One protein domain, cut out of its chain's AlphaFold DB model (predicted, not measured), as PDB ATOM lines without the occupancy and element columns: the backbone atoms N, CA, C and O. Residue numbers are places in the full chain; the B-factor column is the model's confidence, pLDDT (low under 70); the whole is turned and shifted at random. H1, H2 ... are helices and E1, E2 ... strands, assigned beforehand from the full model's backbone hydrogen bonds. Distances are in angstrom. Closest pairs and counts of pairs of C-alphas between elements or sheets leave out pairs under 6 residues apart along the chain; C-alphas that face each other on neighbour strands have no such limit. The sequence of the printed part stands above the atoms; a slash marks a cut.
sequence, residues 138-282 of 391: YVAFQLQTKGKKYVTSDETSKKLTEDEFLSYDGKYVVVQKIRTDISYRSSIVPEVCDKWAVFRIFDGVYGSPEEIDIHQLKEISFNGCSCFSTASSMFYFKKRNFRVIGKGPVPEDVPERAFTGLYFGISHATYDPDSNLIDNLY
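Overview. This is residues 138 to 282 of the 391 residues of an uncharacterized protein of Clostridiales bacterium (UniProt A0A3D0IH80). With little regular structure, the domain is a strongly twisted antiparallel sheet, E3 E2 E1 E4, whose long hairpin, E2 and E3, reaches one end, while long loops make up much of the rest, H2 and H3 only graze the sheet, and H1 lies off it toward the other end. Three helices and four strands, E1 H1 E2 E3 H2 E4 H3, hold 53 of 145 printed residues, mixed in class. The whole is compact, radius of gyration of the C-alphas 15.6 A, spanning 51 by 36 by 27 A.

Along the chain. Find E2, residues 172 to 185, 32.9 A long; E3, 193 to 202; E1, 138 to 142, from C-alpha 138 at (169.994, 189.720, 183.871); E4, 243 to 247; H1, 162 to 166; H2, 235 to 239; H3, 273 to 281, ending with C-alpha 281 at (177.635, 203.948, 186.362).

Arrangement. Within hydrogen-bond range, find N 178 and O 198 (E2, E3) and N 138 and O 246 (E1, E4), each 2.8 A. H2 and H3 only graze the sheet; H1 is not on it. Every O i to N i+4 pair in the helices is within range.

Size, cuts and confidence. The printed part has no cut; E1 to H1, E3 to H2 and E4 to H3 are long links. Find pLDDT under 70 at 153 to 157, 257, 259 to 260 and 282.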
ATOM      1  N   TYR A 138     169.907 188.269 183.897       97.88
ATOM      2  CA  TYR A 138     169.994 189.720 183.871       97.88
ATOM      3  C   TYR A 138     168.770 190.296 184.570       97.88
ATOM      4  O   TYR A 138     167.629 190.007 184.209       97.88
ATOM      5  N   VAL A 139     169.021 191.136 185.562       97.44
ATOM      6  CA  VAL A 139     168.019 191.741 186.425       97.44
ATOM      7  C   VAL A 139     168.097 193.250 186.262       97.44
ATOM      8  O   VAL A 139     169.097 193.873 186.621       97.44
ATOM      9  N   ALA A 140     167.017 193.839 185.760       98.00
ATOM     10  CA  ALA A 140     166.795 195.274 185.822       98.00
ATOM     11  C   ALA A 140     166.053 195.609 187.119       98.00
ATOM     12  O   ALA A 140     165.043 194.977 187.427       98.00
ATOM     13  N   PHE A 141     166.501 196.606 187.882       97.38
ATOM     14  CA  PHE A 141     165.783 197.073 189.075       97.38
ATOM     15  C   PHE A 141     165.842 198.592 189.226       97.38
ATOM     16  O   PHE A 141     166.774 199.236 188.747       97.38
ATOM     17  N   GLN A 142     164.840 199.159 189.898       97.50
ATOM     18  CA  GLN A 142     164.702 200.601 190.047       97.50
ATOM     19  C   GLN A 142     165.656 201.181 191.090       97.50
ATOM     20  O   GLN A 142     165.827 200.652 192.199       97.50
ATOM     21  N   LEU A 143     166.212 202.334 190.746       96.38
ATOM     22  CA  LEU A 143     166.815 203.269 191.677       96.38
ATOM     23  C   LEU A 143     165.714 203.949 192.500       96.38
ATOM     24  O   LEU A 143     164.639 204.268 191.993       96.38
ATOM     25  N   GLN A 144     165.982 204.154 193.785       95.62
ATOM     26  CA  GLN A 144     165.072 204.814 194.722       95.62
ATOM     27  C   GLN A 144     165.778 206.036 195.291       95.62
ATOM     28  O   GLN A 144     166.333 205.967 196.386       95.62
ATOM     29  N   THR A 145     165.818 207.133 194.537       95.06
ATOM     30  CA  THR A 145     166.551 208.352 194.921       95.06
ATOM     31  C   THR A 145     165.647 209.418 195.532       95.06
ATOM     32  O   THR A 145     166.140 210.323 196.199       95.06
ATOM     33  N   LYS A 146     164.320 209.311 195.396       94.00
ATOM     34  CA  LYS A 146     163.377 210.320 195.891       94.00
ATOM     35  C   LYS A 146     163.532 210.607 197.382       94.00
ATOM     36  O   LYS A 146     163.452 209.714 198.223       94.00
ATOM     37  N   GLY A 147     163.678 211.893 197.703       89.62
ATOM     38  CA  GLY A 147     163.812 212.377 199.078       89.62
ATOM     39  C   GLY A 147     165.125 211.972 199.752       89.62
ATOM     40  O   GLY A 147     165.258 212.152 200.962       89.62
ATOM     41  N   LYS A 148     166.080 211.423 198.995       91.06
ATOM     42  CA  LYS A 148     167.406 211.076 199.487       91.06
ATOM     43  C   LYS A 148     168.412 212.151 199.130       91.06
ATOM     44  O   LYS A 148     168.297 212.816 198.106       91.06
ATOM     45  N   LYS A 149     169.435 212.262 199.970       90.25
ATOM     46  CA  LYS A 149     170.610 213.072 199.683       90.25
ATOM     47  C   LYS A 149     171.573 212.270 198.814       90.25
ATOM     48  O   LYS A 149     171.756 211.079 199.061       90.25
ATOM     49  N   TYR A 150     172.220 212.919 197.853       90.06
ATOM     50  CA  TYR A 150     173.328 212.305 197.126       90.06
ATOM     51  C   TYR A 150     174.570 212.252 198.026       90.06
ATOM     52  O   TYR A 150     175.084 213.291 198.462       90.06
ATOM     53  N   VAL A 151     175.021 211.036 198.347       86.75
ATOM     54  CA  VAL A 151     176.103 210.792 199.309       86.75
ATOM     55  C   VAL A 151     177.320 210.185 198.625       86.75
ATOM     56  O   VAL A 151     177.263 209.080 198.093       86.75
ATOM     57  N   THR A 152     178.448 210.881 198.727       74.25
ATOM     58  CA  THR A 152     179.761 210.441 198.244       74.25
ATOM     59  C   THR A 152     180.756 210.364 199.403       74.25
ATOM     60  O   THR A 152     180.513 210.893 200.489       74.25
ATOM     61  N   SER A 153     181.904 209.712 199.193       64.69
ATOM     62  CA  SER A 153     182.956 209.617 200.220       64.69
ATOM     63  C   SER A 153     183.552 210.974 200.611       64.69
ATOM     64  O   SER A 153     184.024 211.133 201.734       64.69
ATOM     65  N   ASP A 154     183.541 211.940 199.689       60.72
ATOM     66  CA  ASP A 154     183.864 213.342 199.941       60.72
ATOM     67  C   ASP A 154     183.074 214.263 198.994       60.72
ATOM     68  O   ASP A 154     182.706 213.867 197.886       60.72
ATOM     69  N   GLU A 155     182.813 215.501 199.428       62.09
ATOM     70  CA  GLU A 155     182.055 216.507 198.658       62.09
ATOM     71  C   GLU A 155     182.716 216.835 197.307       62.09
ATOM     72  O   GLU A 155     182.027 217.149 196.343       62.09
ATOM     73  N   THR A 156     184.042 216.690 197.193       58.22
ATOM     74  CA  THR A 156     184.769 216.924 195.931       58.22
ATOM     75  C   THR A 156     184.646 215.775 194.928       58.22
ATOM     76  O   THR A 156     185.176 215.875 193.823       58.22
ATOM     77  N   SER A 157     183.993 214.681 195.321       63.12
ATOM     78  CA  SER A 157     183.759 213.491 194.500       63.12
ATOM     79  C   SER A 157     182.331 213.420 193.960       63.12
ATOM     80  O   SER A 157     182.015 212.486 193.223       63.12
ATOM     81  N   LYS A 158     181.468 214.394 194.295       71.50
ATOM     82  CA  LYS A 158     180.130 214.508 193.706       71.50
ATOM     83  C   LYS A 158     180.240 214.767 192.209       71.50
ATOM     84  O   LYS A 158     180.852 215.745 191.791       71.50
ATOM     85  N   LYS A 159     179.622 213.899 191.410       72.00
ATOM     86  CA  LYS A 159     179.527 214.077 189.949       72.00
ATOM     87  C   LYS A 159     178.261 214.769 189.503       72.00
ATOM     88  O   LYS A 159     178.215 215.331 188.419       72.00
ATOM     89  N   LEU A 160     177.233 214.613 190.319       82.75
ATOM     90  CA  LEU A 160     175.895 215.064 190.045       82.75
ATOM     91  C   LEU A 160     175.528 216.125 191.066       82.75
ATOM     92  O   LEU A 160     175.888 216.051 192.247       82.75
ATOM     93  N   THR A 161     174.769 217.097 190.598       87.69
ATOM     94  CA  THR A 161     173.924 217.915 191.457       87.69
ATOM     95  C   THR A 161     172.886 217.031 192.154       87.69
ATOM     96  O   THR A 161     172.587 215.915 191.716       87.69
ATOM     97  N   GLU A 162     172.312 217.520 193.255       89.81
ATOM     98  CA  GLU A 162     171.228 216.776 193.908       89.81
ATOM     99  C   GLU A 162     170.019 216.612 192.978       89.81
ATOM    100  O   GLU A 162     169.439 215.532 192.941       89.81
ATOM    101  N   ASP A 163     169.698 217.612 192.155       91.25
ATOM    102  CA  ASP A 163     168.592 217.526 191.193       91.25
ATOM    103  C   ASP A 163     168.827 216.436 190.135       91.25
ATOM    104  O   ASP A 163     167.917 215.665 189.820       91.25
ATOM    105  N   GLU A 164     170.053 216.307 189.620       91.00
ATOM    106  CA  GLU A 164     170.411 215.229 188.692       91.00
ATOM    107  C   GLU A 164     170.303 213.854 189.357       91.00
ATOM    108  O   GLU A 164     169.735 212.936 188.763       91.00
ATOM    109  N   PHE A 165     170.779 213.706 190.597       92.88
ATOM    110  CA  PHE A 165     170.630 212.468 191.365       92.88
ATOM    111  C   PHE A 165     169.151 212.107 191.595       92.88
ATOM    112  O   PHE A 165     168.733 210.967 191.374       92.88
ATOM    113  N   LEU A 166     168.329 213.084 191.979       95.06
ATOM    114  CA  LEU A 166     166.891 212.900 192.177       95.06
ATOM    115  C   LEU A 166     166.160 212.574 190.865       95.06
ATOM    116  O   LEU A 166     165.164 211.853 190.886       95.06
ATOM    117  N   SER A 167     166.680 213.012 189.712       94.62
ATOM    118  CA  SER A 167     166.126 212.676 188.389       94.62
ATOM    119  C   SER A 167     166.244 211.189 188.016       94.62
ATOM    120  O   SER A 167     165.664 210.756 187.015       94.62
ATOM    121  N   TYR A 168     167.014 210.406 188.779       95.31
ATOM    122  CA  TYR A 168     167.157 208.961 188.592       95.31
ATOM    123  C   TYR A 168     166.088 208.124 189.289       95.31
ATOM    124  O   TYR A 168     166.055 206.911 189.084       95.31
ATOM    125  N   ASP A 169     165.209 208.738 190.079       97.12
ATOM    126  CA  ASP A 169     164.181 208.004 190.806       97.12
ATOM    127  C   ASP A 169     163.286 207.202 189.851       97.12
ATOM    128  O   ASP A 169     162.804 207.717 188.840       97.12
ATOM    129  N   GLY A 170     163.093 205.918 190.153       97.12
ATOM    130  CA  GLY A 170     162.276 205.010 189.347       97.12
ATOM    131  C   GLY A 170     162.926 204.520 188.049       97.12
ATOM    132  O   GLY A 170     162.372 203.614 187.423       97.12
ATOM    133  N   LYS A 171     164.094 205.050 187.657       97.12
ATOM    134  CA  LYS A 171     164.864 204.541 186.515       97.12
ATOM    135  C   LYS A 171     165.571 203.236 186.867       97.12
ATOM    136  O   LYS A 171     165.840 202.954 188.033       97.12
ATOM    137  N   TYR A 172     165.883 202.445 185.853       97.75
ATOM    138  CA  TYR A 172     166.400 201.092 185.979       97.75
ATOM    139  C   TYR A 172     167.908 201.018 185.772       97.75
ATOM    140  O   TYR A 172     168.463 201.666 184.889       97.75
ATOM    141  N   VAL A 173     168.553 200.164 186.557       96.81
ATOM    142  CA  VAL A 173     169.943 199.731 186.367       96.81
ATOM    143  C   VAL A 173     169.973 198.223 186.173       96.81
ATOM    144  O   VAL A 173     169.060 197.528 186.625       96.81
ATOM    145  N   VAL A 174     171.016 197.721 185.512       97.00
ATOM    146  CA  VAL A 174     171.110 196.306 185.137       97.00
ATOM    147  C   VAL A 174     172.281 195.629 185.824       97.00
ATOM    148  O   VAL A 174     173.421 196.096 185.781       97.00
ATOM    149  N   VAL A 175     171.993 194.479 186.417       96.00
ATOM    150  CA  VAL A 175     172.982 193.547 186.951       96.00
ATOM    151  C   VAL A 175     172.759 192.167 186.354       96.00
ATOM    152  O   VAL A 175     171.658 191.865 185.907       96.00
ATOM    153  N   GLN A 176     173.772 191.308 186.363       96.31
ATOM    154  CA  GLN A 176     173.579 189.884 186.082       96.31
ATOM    155  C   GLN A 176     174.027 189.077 187.290       96.31
ATOM    156  O   GLN A 176     175.126 189.307 187.805       96.31
ATOM    157  N   LYS A 177     173.179 188.147 187.740       95.12
ATOM    158  CA  LYS A 177     173.542 187.207 188.797       95.12
ATOM    159  C   LYS A 177     174.572 186.226 188.260       95.12
ATOM    160  O   LYS A 177     174.375 185.607 187.220       95.12
ATOM    161  N   ILE A 178     175.674 186.109 188.977       93.94
ATOM    162  CA  ILE A 178     176.812 185.269 188.613       93.94
ATOM    163  C   ILE A 178     176.785 183.970 189.409       93.94
ATOM    164  O   ILE A 178     176.988 182.907 188.835       93.94
ATOM    165  N   ARG A 179     176.537 184.064 190.719       92.25
ATOM    166  CA  ARG A 179     176.425 182.917 191.624       92.25
ATOM    167  C   ARG A 179     175.749 183.305 192.934       92.25
ATOM    168  O   ARG A 179     175.531 184.492 193.203       92.25
ATOM    169  N   THR A 180     175.512 182.310 193.778       89.56
ATOM    170  CA  THR A 180     175.106 182.488 195.174       89.56
ATOM    171  C   THR A 180     176.223 182.036 196.109       89.56
ATOM    172  O   THR A 180     176.575 180.858 196.142       89.56
ATOM    173  N   ASP A 181     176.754 182.973 196.891       87.81
ATOM    174  CA  ASP A 181     177.675 182.690 197.990       87.81
ATOM    175  C   ASP A 181     176.874 182.342 199.256       87.81
ATOM    176  O   ASP A 181     175.731 182.774 199.436       87.81
ATOM    177  N   ILE A 182     177.477 181.555 200.149       87.19
ATOM    178  CA  ILE A 182     176.892 181.183 201.440       87.19
ATOM    179  C   ILE A 182     177.810 181.697 202.545       87.19
ATOM    180  O   ILE A 182     178.952 181.256 202.655       87.19
ATOM    181  N   SER A 183     177.317 182.641 203.347       85.56
ATOM    182  CA  SER A 183     178.052 183.222 204.483       85.56
ATOM    183  C   SER A 183     177.961 182.347 205.733       85.56
ATOM    184  O   SER A 183     178.914 182.270 206.503       85.56
ATOM    185  N   TYR A 184     176.821 181.684 205.917       88.50
ATOM    186  CA  TYR A 184     176.532 180.797 207.036       88.50
ATOM    187  C   TYR A 184     175.688 179.617 206.557       88.50
ATOM    188  O   TYR A 184     174.756 179.781 205.768       88.50
ATOM    189  N   ARG A 185     175.993 178.423 207.055       93.00
ATOM    190  CA  ARG A 185     175.140 177.243 206.931       93.00
ATOM    191  C   ARG A 185     175.177 176.515 208.258       93.00
ATOM    192  O   ARG A 185     176.266 176.191 208.721       93.00
ATOM    193  N   SER A 186     174.002 176.249 208.816       95.19
ATOM    194  CA  SER A 186     173.909 175.505 210.063       95.19
ATOM    195  C   SER A 186     174.454 174.094 209.885       95.19
ATOM    196  O   SER A 186     174.120 173.397 208.921       95.19
ATOM    197  N   SER A 187     175.275 173.671 210.839       95.00
ATOM    198  CA  SER A 187     175.760 172.293 210.924       95.00
ATOM    199  C   SER A 187     174.652 171.334 211.372       95.00
ATOM    200  O   SER A 187     174.641 170.172 210.970       95.00
ATOM    201  N   ILE A 188     173.698 171.818 212.178       96.00
ATOM    202  CA  ILE A 188     172.567 171.028 212.689       96.00
ATOM    203  C   ILE A 188     171.421 170.927 211.670       96.00
ATOM    204  O   ILE A 188     170.763 169.884 211.564       96.00
ATOM    205  N   VAL A 189     171.157 172.015 210.942       95.75
ATOM    206  CA  VAL A 189     170.055 172.143 209.975       95.75
ATOM    207  C   VAL A 189     170.598 172.684 208.647       95.75
ATOM    208  O   VAL A 189     170.479 173.880 208.393       95.75
ATOM    209  N   PRO A 190     171.203 171.854 207.778       93.00
ATOM    210  CA  PRO A 190     171.859 172.327 206.551       93.00
ATOM    211  C   PRO A 190     170.961 173.121 205.586       93.00
ATOM    212  O   PRO A 190     171.468 173.879 204.756       93.00
ATOM    213  N   GLU A 191     169.640 172.962 205.684       91.12
ATOM    214  CA  GLU A 191     168.633 173.756 204.974       91.12
ATOM    215  C   GLU A 191     168.644 175.234 205.403       91.12
ATOM    216  O   GLU A 191     168.346 176.121 204.599       91.12
ATOM    217  N   VAL A 192     169.019 175.508 206.655       92.25
ATOM    218  CA  VAL A 192     169.207 176.851 207.199       92.25
ATOM    219  C   VAL A 192     170.576 177.368 206.767       92.25
ATOM    220  O   VAL A 192     171.615 177.046 207.343       92.25
ATOM    221  N   CYS A 193     170.571 178.197 205.728       90.44
ATOM    222  CA  CYS A 193     171.762 178.871 205.236       90.44
ATOM    223  C   CYS A 193     171.463 180.305 204.800       90.44
ATOM    224  O   CYS A 193     170.363 180.623 204.345       90.44
ATOM    225  N   ASP A 194     172.460 181.166 204.951       88.62
ATOM    226  CA  ASP A 194     172.403 182.574 204.593       88.62
ATOM    227  C   ASP A 194     173.039 182.783 203.217       88.62
ATOM    228  O   ASP A 194     174.249 182.615 203.034       88.62
ATOM    229  N   LYS A 195     172.194 183.079 202.228       87.44
ATOM    230  CA  LYS A 195     172.540 183.135 200.806       87.44
ATOM    231  C   LYS A 195     172.693 184.570 200.325       87.44
ATOM    232  O   LYS A 195     171.829 185.421 200.527       87.44
ATOM    233  N   TRP A 196     173.796 184.816 199.632       87.50
ATOM    234  CA  TRP A 196     174.214 186.132 199.170       87.50
ATOM    235  C   TRP A 196     174.481 186.058 197.671       87.50
ATOM    236  O   TRP A 196     175.456 185.459 197.228       87.50
ATOM    237  N   ALA A 197     173.608 186.664 196.870       89.81
ATOM    238  CA  ALA A 197     173.807 186.713 195.431       89.81
ATOM    239  C   ALA A 197     174.966 187.655 195.084       89.81
ATOM    240  O   ALA A 197     175.103 188.762 195.625       89.81
ATOM    241  N   VAL A 198     175.800 187.172 194.170       91.81
ATOM    242  CA  VAL A 198     176.938 187.878 193.602       91.81
ATOM    243  C   VAL A 198     176.565 188.311 192.199       91.81
ATOM    244  O   VAL A 198     176.098 187.510 191.388       91.81
ATOM    245  N   PHE A 199     176.795 189.584 191.912       93.88
ATOM    246  CA  PHE A 199     176.424 190.214 190.663       93.88
ATOM    247  C   PHE A 199     177.625 190.852 189.982       93.88
ATOM    248  O   PHE A 199     178.572 191.297 190.635       93.88
ATOM    249  N   ARG A 200     177.525 190.973 188.662       92.06
ATOM    250  CA  ARG A 200     178.212 192.017 187.895       92.06
ATOM    251  C   ARG A 200     177.217 193.102 187.499       92.06
ATOM    252  O   ARG A 200     176.012 192.852 187.489       92.06
ATOM    253  N   ILE A 201     177.712 194.292 187.182       93.31
ATOM    254  CA  ILE A 201     176.898 195.458 186.817       93.31
ATOM    255  C   ILE A 201     177.280 195.962 185.429       93.31
ATOM    256  O   ILE A 201     178.434 195.862 185.010       93.31
ATOM    257  N   PHE A 202     176.286 196.485 184.720       93.56
ATOM    258  CA  PHE A 202     176.421 197.007 183.367       93.56
ATOM    259  C   PHE A 202     176.193 198.511 183.340       93.56
ATOM    260  O   PHE A 202     175.625 199.083 184.272       93.56
ATOM    261  N   ASP A 203     176.675 199.148 182.283       89.62
ATOM    262  CA  ASP A 203     176.463 200.561 182.050       89.62
ATOM    263  C   ASP A 203     175.006 200.907 181.702       89.62
ATOM    264  O   ASP A 203     174.175 200.072 181.330       89.62
ATOM    265  N   GLY A 204     174.713 202.199 181.840       89.88
ATOM    266  CA  GLY A 204     173.431 202.782 181.477       89.88
ATOM    267  C   GLY A 204     172.437 202.895 182.630       89.88
ATOM    268  O   GLY A 204     172.506 202.207 183.650       89.88
ATOM    269  N   VAL A 205     171.503 203.827 182.446       94.00
ATOM    270  CA  VAL A 205     170.331 204.001 183.298       94.00
ATOM    271  C   VAL A 205     169.125 204.174 182.390       94.00
ATOM    272  O   VAL A 205     169.128 205.053 181.529       94.00
ATOM    273  N   TYR A 206     168.113 203.347 182.606       95.94
ATOM    274  CA  TYR A 206     167.044 203.113 181.645       95.94
ATOM    275  C   TYR A 206     165.701 203.624 182.168       95.94
ATOM    276  O   TYR A 206     165.423 203.561 183.367       95.94
ATOM    277  N   GLY A 207     164.858 204.154 181.287       96.12
ATOM    278  CA  GLY A 207     163.498 204.569 181.619       96.12
ATOM    279  C   GLY A 207     162.586 203.376 181.894       96.12
ATOM    280  O   GLY A 207     161.784 203.423 182.828       96.12
ATOM    281  N   SER A 208     162.745 202.299 181.122       95.94
ATOM    282  CA  SER A 208     161.932 201.085 181.233       95.94
ATOM    283  C   SER A 208     162.741 199.809 180.958       95.94
ATOM    284  O   SER A 208     163.680 199.856 180.171       95.94
ATOM    285  N   PRO A 209     162.392 198.644 181.537       95.12
ATOM    286  CA  PRO A 209     163.070 197.379 181.238       95.12
ATOM    287  C   PRO A 209     162.997 196.945 179.765       95.12
ATOM    288  O   PRO A 209     163.882 196.241 179.295       95.12
ATOM    289  N   GLU A 210     161.956 197.353 179.037       94.19
ATOM    290  CA  GLU A 210     161.702 196.967 177.644       94.19
ATOM    291  C   GLU A 210     162.658 197.630 176.640       94.19
ATOM    292  O   GLU A 210     162.773 197.161 175.511       94.19
ATOM    293  N   GLU A 211     163.341 198.711 177.028       93.62
ATOM    294  CA  GLU A 211     164.316 199.397 176.167       93.62
ATOM    295  C   GLU A 211     165.719 198.768 176.236       93.62
ATOM    296  O   GLU A 211     166.629 199.187 175.520       93.62
ATOM    297  N   ILE A 212     165.904 197.775 177.111       95.81
ATOM    298  CA  ILE A 212     167.207 197.208 177.444       95.81
ATOM    299  C   ILE A 212     167.528 196.040 176.509       95.81
ATOM    300  O   ILE A 212     166.926 194.971 176.597       95.81
ATOM    301  N   ASP A 213     168.541 196.221 175.662       94.75
ATOM    302  CA  ASP A 213     169.125 195.143 174.863       94.75
ATOM    303  C   ASP A 213     170.334 194.534 175.589       94.75
ATOM    304  O   ASP A 213     171.418 195.124 175.639       94.75
ATOM    305  N   ILE A 214     170.163 193.320 176.122       94.50
ATOM    306  CA  ILE A 214     171.208 192.608 176.873       94.50
ATOM    307  C   ILE A 214     172.483 192.347 176.056       94.50
ATOM    308  O   ILE A 214     173.543 192.140 176.645       94.50
ATOM    309  N   HIS A 215     172.404 192.358 174.722       92.94
ATOM    310  CA  HIS A 215     173.552 192.130 173.843       92.94
ATOM    311  C   HIS A 215     174.409 193.383 173.631       92.94
ATOM    312  O   HIS A 215     175.544 193.268 173.169       92.94
ATOM    313  N   GLN A 216     173.887 194.564 173.975       93.00
ATOM    314  CA  GLN A 216     174.592 195.844 173.858       93.00
ATOM    315  C   GLN A 216     175.147 196.350 175.192       93.00
ATOM    316  O   GLN A 216     175.913 197.312 175.207       93.00
ATOM    317  N   LEU A 217     174.791 195.701 176.303       93.19
ATOM    318  CA  LEU A 217     175.263 196.067 177.634       93.19
ATOM    319  C   LEU A 217     176.781 195.922 177.752       93.19
ATOM    320  O   LEU A 217     177.348 194.864 177.462       93.19
ATOM    321  N   LYS A 218     177.441 196.957 178.271       91.69
ATOM    322  CA  LYS A 218     178.871 196.928 178.562       91.69
ATOM    323  C   LYS A 218     179.083 196.750 180.059       91.69
ATOM    324  O   LYS A 218     178.625 197.540 180.879       91.69
ATOM    325  N   GLU A 219     179.814 195.703 180.425       90.31
ATOM    326  CA  GLU A 219     180.195 195.469 181.817       90.31
ATOM    327  C   GLU A 219     181.064 196.621 182.342       90.31
ATOM    328  O   GLU A 219     181.982 197.100 181.665       90.31
ATOM    329  N   ILE A 220     180.784 197.052 183.570       87.69
ATOM    330  CA  ILE A 220     181.559 198.067 184.281       87.69
ATOM    331  C   ILE A 220     181.992 197.541 185.652       87.69
ATOM    332  O   ILE A 220     181.395 196.628 186.221       87.69
ATOM    333  N   SER A 221     183.029 198.149 186.224       83.38
ATOM    334  CA  SER A 221     183.504 197.771 187.554       83.38
ATOM    335  C   SER A 221     182.731 198.474 188.668       83.38
ATOM    336  O   SER A 221     182.656 199.708 188.710       83.38
ATOM    337  N   PHE A 222     182.276 197.697 189.649       82.25
ATOM    338  CA  PHE A 222     181.696 198.197 190.891       82.25
ATOM    339  C   PHE A 222     182.789 198.409 191.941       82.25
ATOM    340  O   PHE A 222     183.450 197.468 192.364       82.25
ATOM    341  N   ASN A 223     183.038 199.657 192.331       76.94
ATOM    342  CA  ASN A 223     184.110 200.080 193.239       76.94
ATOM    343  C   ASN A 223     185.509 199.549 192.859       76.94
ATOM    344  O   ASN A 223     186.393 199.420 193.703       76.94
ATOM    345  N   GLY A 224     185.730 199.316 191.560       74.44
ATOM    346  CA  GLY A 224     186.976 198.762 191.018       74.44
ATOM    347  C   GLY A 224     187.027 197.230 190.986       74.44
ATOM    348  O   GLY A 224     188.074 196.675 190.671       74.44
ATOM    349  N   CYS A 225     185.922 196.548 191.292       78.81
ATOM    350  CA  CYS A 225     185.785 195.095 191.233       78.81
ATOM    351  C   CYS A 225     184.874 194.675 190.068       78.81
ATOM    352  O   CYS A 225     183.923 195.382 189.739       78.81
ATOM    353  N   SER A 226     185.146 193.517 189.459       82.12
ATOM    354  CA  SER A 226     184.308 192.929 188.397       82.12
ATOM    355  C   SER A 226     182.989 192.351 188.919       82.12
ATOM    356  O   SER A 226     182.015 192.252 188.182       82.12
ATOM    357  N   CYS A 227     182.931 191.997 190.205       89.06
ATOM    358  CA  CYS A 227     181.723 191.511 190.859       89.06
ATOM    359  C   CYS A 227     181.580 192.053 192.288       89.06
ATOM    360  O   CYS A 227     182.558 192.470 192.921       89.06
ATOM    361  N   PHE A 228     180.349 192.043 192.794       89.50
ATOM    362  CA  PHE A 228     179.981 192.504 194.130       89.50
ATOM    363  C   PHE A 228     178.821 191.670 194.686       89.50
ATOM    364  O   PHE A 228     178.027 191.120 193.926       89.50
ATOM    365  N   SER A 229     178.714 191.568 196.010       89.06
ATOM    366  CA  SER A 229     177.557 190.953 196.669       89.06
ATOM    367  C   SER A 229     176.549 192.029 197.059       89.06
ATOM    368  O   SER A 229     176.921 193.173 197.313       89.06
ATOM    369  N   THR A 230     175.261 191.705 197.136       83.12
ATOM    370  CA  THR A 230     174.237 192.695 197.536       83.12
ATOM    371  C   THR A 230     173.950 192.728 199.022       83.12
ATOM    372  O   THR A 230     172.898 193.231 199.380       83.12
ATOM    373  N   ALA A 231     174.844 192.183 199.852       77.38
ATOM    374  CA  ALA A 231     174.908 192.271 201.313       77.38
ATOM    375  C   ALA A 231     173.644 192.679 202.093       77.38
ATOM    376  O   ALA A 231     173.653 193.547 202.965       77.38
ATOM    377  N   SER A 232     172.514 192.110 201.707       75.19
ATOM    378  CA  SER A 232     171.164 192.524 202.053       75.19
ATOM    379  C   SER A 232     170.224 191.491 201.464       75.19
ATOM    380  O   SER A 232     170.522 190.840 200.458       75.19
ATOM    381  N   SER A 233     169.040 191.415 202.060       79.62
ATOM    382  CA  SER A 233     168.001 190.509 201.604       79.62
ATOM    383  C   SER A 233     167.673 190.749 200.137       79.62
ATOM    384  O   SER A 233     167.399 191.882 199.732       79.62
ATOM    385  N   MET A 234     167.576 189.673 199.356       81.06
ATOM    386  CA  MET A 234     167.093 189.759 197.976       81.06
ATOM    387  C   MET A 234     165.675 190.355 197.887       81.06
ATOM    388  O   MET A 234     165.273 190.877 196.850       81.06
ATOM    389  N   PHE A 235     164.931 190.398 198.998       83.12
ATOM    390  CA  PHE A 235     163.681 191.148 199.119       83.12
ATOM    391  C   PHE A 235     163.797 192.633 198.722       83.12
ATOM    392  O   PHE A 235     162.817 193.224 198.267       83.12
ATOM    393  N   TYR A 236     164.972 193.259 198.838       88.88
ATOM    394  CA  TYR A 236     165.152 194.643 198.390       88.88
ATOM    395  C   TYR A 236     164.989 194.810 196.877       88.88
ATOM    396  O   TYR A 236     164.500 195.852 196.445       88.88
ATOM    397  N   PHE A 237     165.278 193.779 196.079       91.81
ATOM    398  CA  PHE A 237     164.947 193.798 194.656       91.81
ATOM    399  C   PHE A 237     163.431 193.824 194.449       91.81
ATOM    400  O   PHE A 237     162.949 194.635 193.658       91.81
ATOM    401  N   LYS A 238     162.655 193.028 195.211       90.38
ATOM    402  CA  LYS A 238     161.173 193.062 195.188       90.38
ATOM    403  C   LYS A 238     160.654 194.481 195.465       90.38
ATOM    404  O   LYS A 238     159.795 194.972 194.740       90.38
ATOM    405  N   LYS A 239     161.228 195.178 196.455       91.81
ATOM    406  CA  LYS A 239     160.908 196.588 196.764       91.81
ATOM    407  C   LYS A 239     161.268 197.573 195.648       91.81
ATOM    408  O   LYS A 239     160.678 198.646 195.591       91.81
ATOM    409  N   ARG A 240     162.218 197.220 194.784       94.75
ATOM    410  CA  ARG A 240     162.734 198.032 193.671       94.75
ATOM    411  C   ARG A 240     162.124 197.643 192.322       94.75
ATOM    412  O   ARG A 240     162.729 197.898 191.288       94.75
ATOM    413  N   ASN A 241     160.951 197.004 192.331       95.56
ATOM    414  CA  ASN A 241     160.200 196.619 191.131       95.56
ATOM    415  C   ASN A 241     161.081 195.969 190.047       95.56
ATOM    416  O   ASN A 241     161.067 196.376 188.883       95.56
ATOM    417  N   PHE A 242     161.888 194.988 190.452       96.12
ATOM    418  CA  PHE A 242     162.797 194.323 189.530       96.12
ATOM    419  C   PHE A 242     162.059 193.573 188.408       96.12
ATOM    420  O   PHE A 242     160.889 193.185 188.538       96.12
ATOM    421  N   ARG A 243     162.777 193.326 187.312       97.19
ATOM    422  CA  ARG A 243     162.392 192.443 186.210       97.19
ATOM    423  C   ARG A 243     163.597 191.619 185.780       97.19
ATOM    424  O   ARG A 243     164.690 192.161 185.634       97.19
ATOM    425  N   VAL A 244     163.386 190.326 185.563       97.31
ATOM    426  CA  VAL A 244     164.345 189.499 184.827       97.31
ATOM    427  C   VAL A 244     164.154 189.811 183.346       97.31
ATOM    428  O   VAL A 244     163.047 189.670 182.830       97.31
ATOM    429  N   ILE A 245     165.208 190.292 182.692       97.44
ATOM    430  CA  ILE A 245     165.174 190.790 181.305       97.44
ATOM    431  C   ILE A 245     165.906 189.868 180.323       97.44
ATOM    432  O   ILE A 245     165.958 190.136 179.129       97.44
ATOM    433  N   GLY A 246     166.475 188.770 180.816       96.56
ATOM    434  CA  GLY A 246     167.136 187.773 179.989       96.56
ATOM    435  C   GLY A 246     168.057 186.876 180.798       96.56
ATOM    436  O   GLY A 246     168.211 187.040 182.007       96.56
ATOM    437  N   LYS A 247     168.696 185.932 180.112       97.12
ATOM    438  CA  LYS A 247     169.679 185.016 180.689       97.12
ATOM    439  C   LYS A 247     170.836 184.857 179.715       97.12
ATOM    440  O   LYS A 247     170.624 184.767 178.509       97.12
ATOM    441  N   GLY A 248     172.053 184.826 180.234       94.31
ATOM    442  CA  GLY A 248     173.261 184.665 179.433       94.31
ATOM    443  C   GLY A 248     174.343 183.902 180.184       94.31
ATOM    444  O   GLY A 248     174.140 183.521 181.339       94.31
ATOM    445  N   PRO A 249     175.493 183.662 179.537       92.75
ATOM    446  CA  PRO A 249     176.583 182.927 180.152       92.75
ATOM    447  C   PRO A 249     177.136 183.682 181.362       92.75
ATOM    448  O   PRO A 249     177.223 184.916 181.375       92.75
ATOM    449  N   VAL A 250     177.515 182.909 182.373       90.88
ATOM    450  CA  VAL A 250     178.285 183.373 183.526       90.88
ATOM    451  C   VAL A 250     179.772 183.315 183.144       90.88
ATOM    452  O   VAL A 250     180.180 182.316 182.551       90.88
ATOM    453  N   PRO A 251     180.589 184.347 183.421       84.31
ATOM    454  CA  PRO A 251     182.020 184.305 183.117       84.31
ATOM    455  C   PRO A 251     182.737 183.175 183.873       84.31
ATOM    456  O   PRO A 251     182.408 182.899 185.024       84.31
ATOM    457  N   GLU A 252     183.739 182.551 183.252       78.50
ATOM    458  CA  GLU A 252     184.532 181.482 183.887       78.50
ATOM    459  C   GLU A 252     185.551 182.043 184.902       78.50
ATOM    460  O   GLU A 252     185.758 181.458 185.963       78.50
ATOM    461  N   ASP A 253     186.114 183.230 184.641       78.69
ATOM    462  CA  ASP A 253     187.177 183.859 185.448       78.69
ATOM    463  C   ASP A 253     186.651 184.748 186.598       78.69
ATOM    464  O   ASP A 253     187.196 185.817 186.900       78.69
ATOM    465  N   VAL A 254     185.555 184.354 187.251       75.06
ATOM    466  CA  VAL A 254     184.979 185.146 188.351       75.06
ATOM    467  C   VAL A 254     185.819 184.958 189.618       75.06
ATOM    468  O   VAL A 254     186.019 183.821 190.051       75.06
ATOM    469  N   PRO A 255     186.253 186.043 190.293       75.81
ATOM    470  CA  PRO A 255     186.972 185.946 191.559       75.81
ATOM    471  C   PRO A 255     186.241 185.069 192.584       75.81
ATOM    472  O   PRO A 255     185.029 185.182 192.758       75.81
ATOM    473  N   GLU A 256     186.972 184.231 193.321       74.31
ATOM    474  CA  GLU A 256     186.400 183.319 194.329       74.31
ATOM    475  C   GLU A 256     185.632 184.055 195.439       74.31
ATOM    476  O   GLU A 256     184.686 183.522 196.006       74.31
ATOM    477  N   ARG A 257     185.975 185.320 195.716       68.56
ATOM    478  CA  ARG A 257     185.257 186.164 196.679       68.56
ATOM    479  C   ARG A 257     184.823 187.477 196.050       68.56
ATOM    480  O   ARG A 257     185.635 188.170 195.436       68.56
ATOM    481  N   ALA A 258     183.569 187.853 196.280       74.00
ATOM    482  CA  ALA A 258     183.106 189.208 196.019       74.00
ATOM    483  C   ALA A 258     183.760 190.171 197.027       74.00
ATOM    484  O   ALA A 258     183.666 189.987 198.239       74.00
ATOM    485  N   PHE A 259     184.451 191.198 196.531       60.81
ATOM    486  CA  PHE A 259     185.261 192.093 197.370       60.81
ATOM    487  C   PHE A 259     184.481 193.275 197.963       60.81
ATOM    488  O   PHE A 259     185.008 193.989 198.813       60.81
ATOM    489  N   THR A 260     183.254 193.531 197.507       68.62
ATOM    490  CA  THR A 260     182.447 194.685 197.930       68.62
ATOM    491  C   THR A 260     180.983 194.286 198.095       68.62
ATOM    492  O   THR A 260     180.453 193.554 197.262       68.62
ATOM    493  N   GLY A 261     180.345 194.787 199.161       79.31
ATOM    494  CA  GLY A 261     178.914 194.640 199.429       79.31
ATOM    495  C   GLY A 261     178.124 195.909 199.084       79.31
ATOM    496  O   GLY A 261     178.503 197.005 199.500       79.31
ATOM    497  N   LEU A 262     177.022 195.775 198.346       87.50
ATOM    498  CA  LEU A 262     175.994 196.806 198.186       87.50
ATOM    499  C   LEU A 262     174.907 196.583 199.245       87.50
ATOM    500  O   LEU A 262     174.250 195.559 199.215       87.50
ATOM    501  N   TYR A 263     174.684 197.526 200.156       88.56
ATOM    502  CA  TYR A 263     173.765 197.368 201.285       88.56
ATOM    503  C   TYR A 263     172.467 198.141 201.047       88.56
ATOM    504  O   TYR A 263     172.330 199.295 201.447       88.56
ATOM    505  N   PHE A 264     171.477 197.514 200.413       88.19
ATOM    506  CA  PHE A 264     170.200 198.175 200.123       88.19
ATOM    507  C   PHE A 264     169.431 198.631 201.370       88.19
ATOM    508  O   PHE A 264     168.668 199.595 201.297       88.19
ATOM    509  N   GLY A 265     169.610 197.937 202.497       82.88
ATOM    510  CA  GLY A 265     168.924 198.241 203.755       82.88
ATOM    511  C   GLY A 265     169.557 199.343 204.600       82.88
ATOM    512  O   GLY A 265     169.014 199.672 205.652       82.88
ATOM    513  N   ILE A 266     170.692 199.898 204.174       84.19
ATOM    514  CA  ILE A 266     171.451 200.884 204.943       84.19
ATOM    515  C   ILE A 266     171.465 202.191 204.160       84.19
ATOM    516  O   ILE A 266     171.959 202.244 203.042       84.19
ATOM    517  N   SER A 267     170.932 203.257 204.750       86.69
ATOM    518  CA  SER A 267     171.044 204.614 204.213       86.69
ATOM    519  C   SER A 267     171.207 205.584 205.381       86.69
ATOM    520  O   SER A 267     170.377 205.619 206.290       86.69
ATOM    521  N   HIS A 268     172.323 206.309 205.408       85.31
ATOM    522  CA  HIS A 268     172.661 207.296 206.433       85.31
ATOM    523  C   HIS A 268     173.553 208.397 205.844       85.31
ATOM    524  O   HIS A 268     173.898 208.383 204.668       85.31
ATOM    525  N   ALA A 269     173.977 209.353 206.673       82.81
ATOM    526  CA  ALA A 269     174.662 210.575 206.235       82.81
ATOM    527  C   ALA A 269     175.951 210.377 205.405       82.81
ATOM    528  O   ALA A 269     176.416 211.324 204.780       82.81
ATOM    529  N   THR A 270     176.538 209.178 205.416       80.75
ATOM    530  CA  THR A 270     177.812 208.849 204.752       80.75
ATOM    531  C   THR A 270     177.719 207.630 203.832       80.75
ATOM    532  O   THR A 270     178.723 207.235 203.246       80.75
ATOM    533  N   TYR A 271     176.532 207.032 203.685       86.38
ATOM    534  CA  TYR A 271     176.314 205.906 202.787       86.38
ATOM    535  C   TYR A 271     174.877 205.882 202.274       86.38
ATOM    536  O   TYR A 271     173.934 205.926 203.063       86.38
ATOM    537  N   ASP A 272     174.718 205.720 200.966       91.69
ATOM    538  CA  ASP A 272     173.446 205.384 200.339       91.69
ATOM    539  C   ASP A 272     173.684 204.434 199.145       91.69
ATOM    540  O   ASP A 272     174.599 204.675 198.347       91.69
ATOM    541  N   PRO A 273     172.906 203.343 199.003       92.19
ATOM    542  CA  PRO A 273     173.110 202.348 197.952       92.19
ATOM    543  C   PRO A 273     172.887 202.908 196.545       92.19
ATOM    544  O   PRO A 273     173.603 202.515 195.627       92.19
ATOM    545  N   ASP A 274     171.927 203.818 196.360       93.88
ATOM    546  CA  ASP A 274     171.636 204.406 195.050       93.88
ATOM    547  C   ASP A 274     172.732 205.387 194.637       93.88
ATOM    548  O   ASP A 274     173.181 205.357 193.493       93.88
ATOM    549  N   SER A 275     173.237 206.183 195.586       91.25
ATOM    550  CA  SER A 275     174.418 207.029 195.369       91.25
ATOM    551  C   SER A 275     175.627 206.186 194.948       91.25
ATOM    552  O   SER A 275     176.287 206.502 193.962       91.25
ATOM    553  N   ASN A 276     175.863 205.053 195.624       88.19
ATOM    554  CA  ASN A 276     176.956 204.133 195.294       88.19
ATOM    555  C   ASN A 276     176.784 203.493 193.903       88.19
ATOM    556  O   ASN A 276     177.743 203.409 193.138       88.19
ATOM    557  N   LEU A 277     175.570 203.066 193.543       90.38
ATOM    558  CA  LEU A 277     175.271 202.535 192.208       90.38
ATOM    559  C   LEU A 277     175.530 203.582 191.118       90.38
ATOM    560  O   LEU A 277     176.284 203.317 190.183       90.38
ATOM    561  N   ILE A 278     174.965 204.781 191.264       89.94
ATOM    562  CA  ILE A 278     175.098 205.866 190.284       89.94
ATOM    563  C   ILE A 278     176.565 206.298 190.139       89.94
ATOM    564  O   ILE A 278     177.064 206.434 189.020       89.94
ATOM    565  N   ASP A 279     177.309 206.402 191.239       83.56
ATOM    566  CA  ASP A 279     178.747 206.687 191.210       83.56
ATOM    567  C   ASP A 279     179.556 205.654 190.430       83.56
ATOM    568  O   ASP A 279     180.633 205.966 189.906       83.56
ATOM    569  N   ASN A 280     179.064 204.421 190.347       81.69
ATOM    570  CA  ASN A 280     179.705 203.377 189.573       81.69
ATOM    571  C   ASN A 280     179.357 203.429 188.086       81.69
ATOM    572  O   ASN A 280     180.253 203.167 187.283       81.69
ATOM    573  N   LEU A 281     178.135 203.842 187.740       82.19
ATOM    574  CA  LEU A 281     177.635 203.948 186.362       82.19
ATOM    575  C   LEU A 281     178.280 205.081 185.567       82.19
ATOM    576  O   LEU A 281     178.451 204.978 184.356       82.19
ATOM    577  N   TYR A 282     178.697 206.140 186.251       69.12
ATOM    578  CA  TYR A 282     179.492 207.192 185.638       69.12
ATOM    579  C   TYR A 282     180.979 206.806 185.667       69.12
ATOM    580  O   TYR A 282     181.561 206.733 186.757       69.12
TER     581      TYR A 282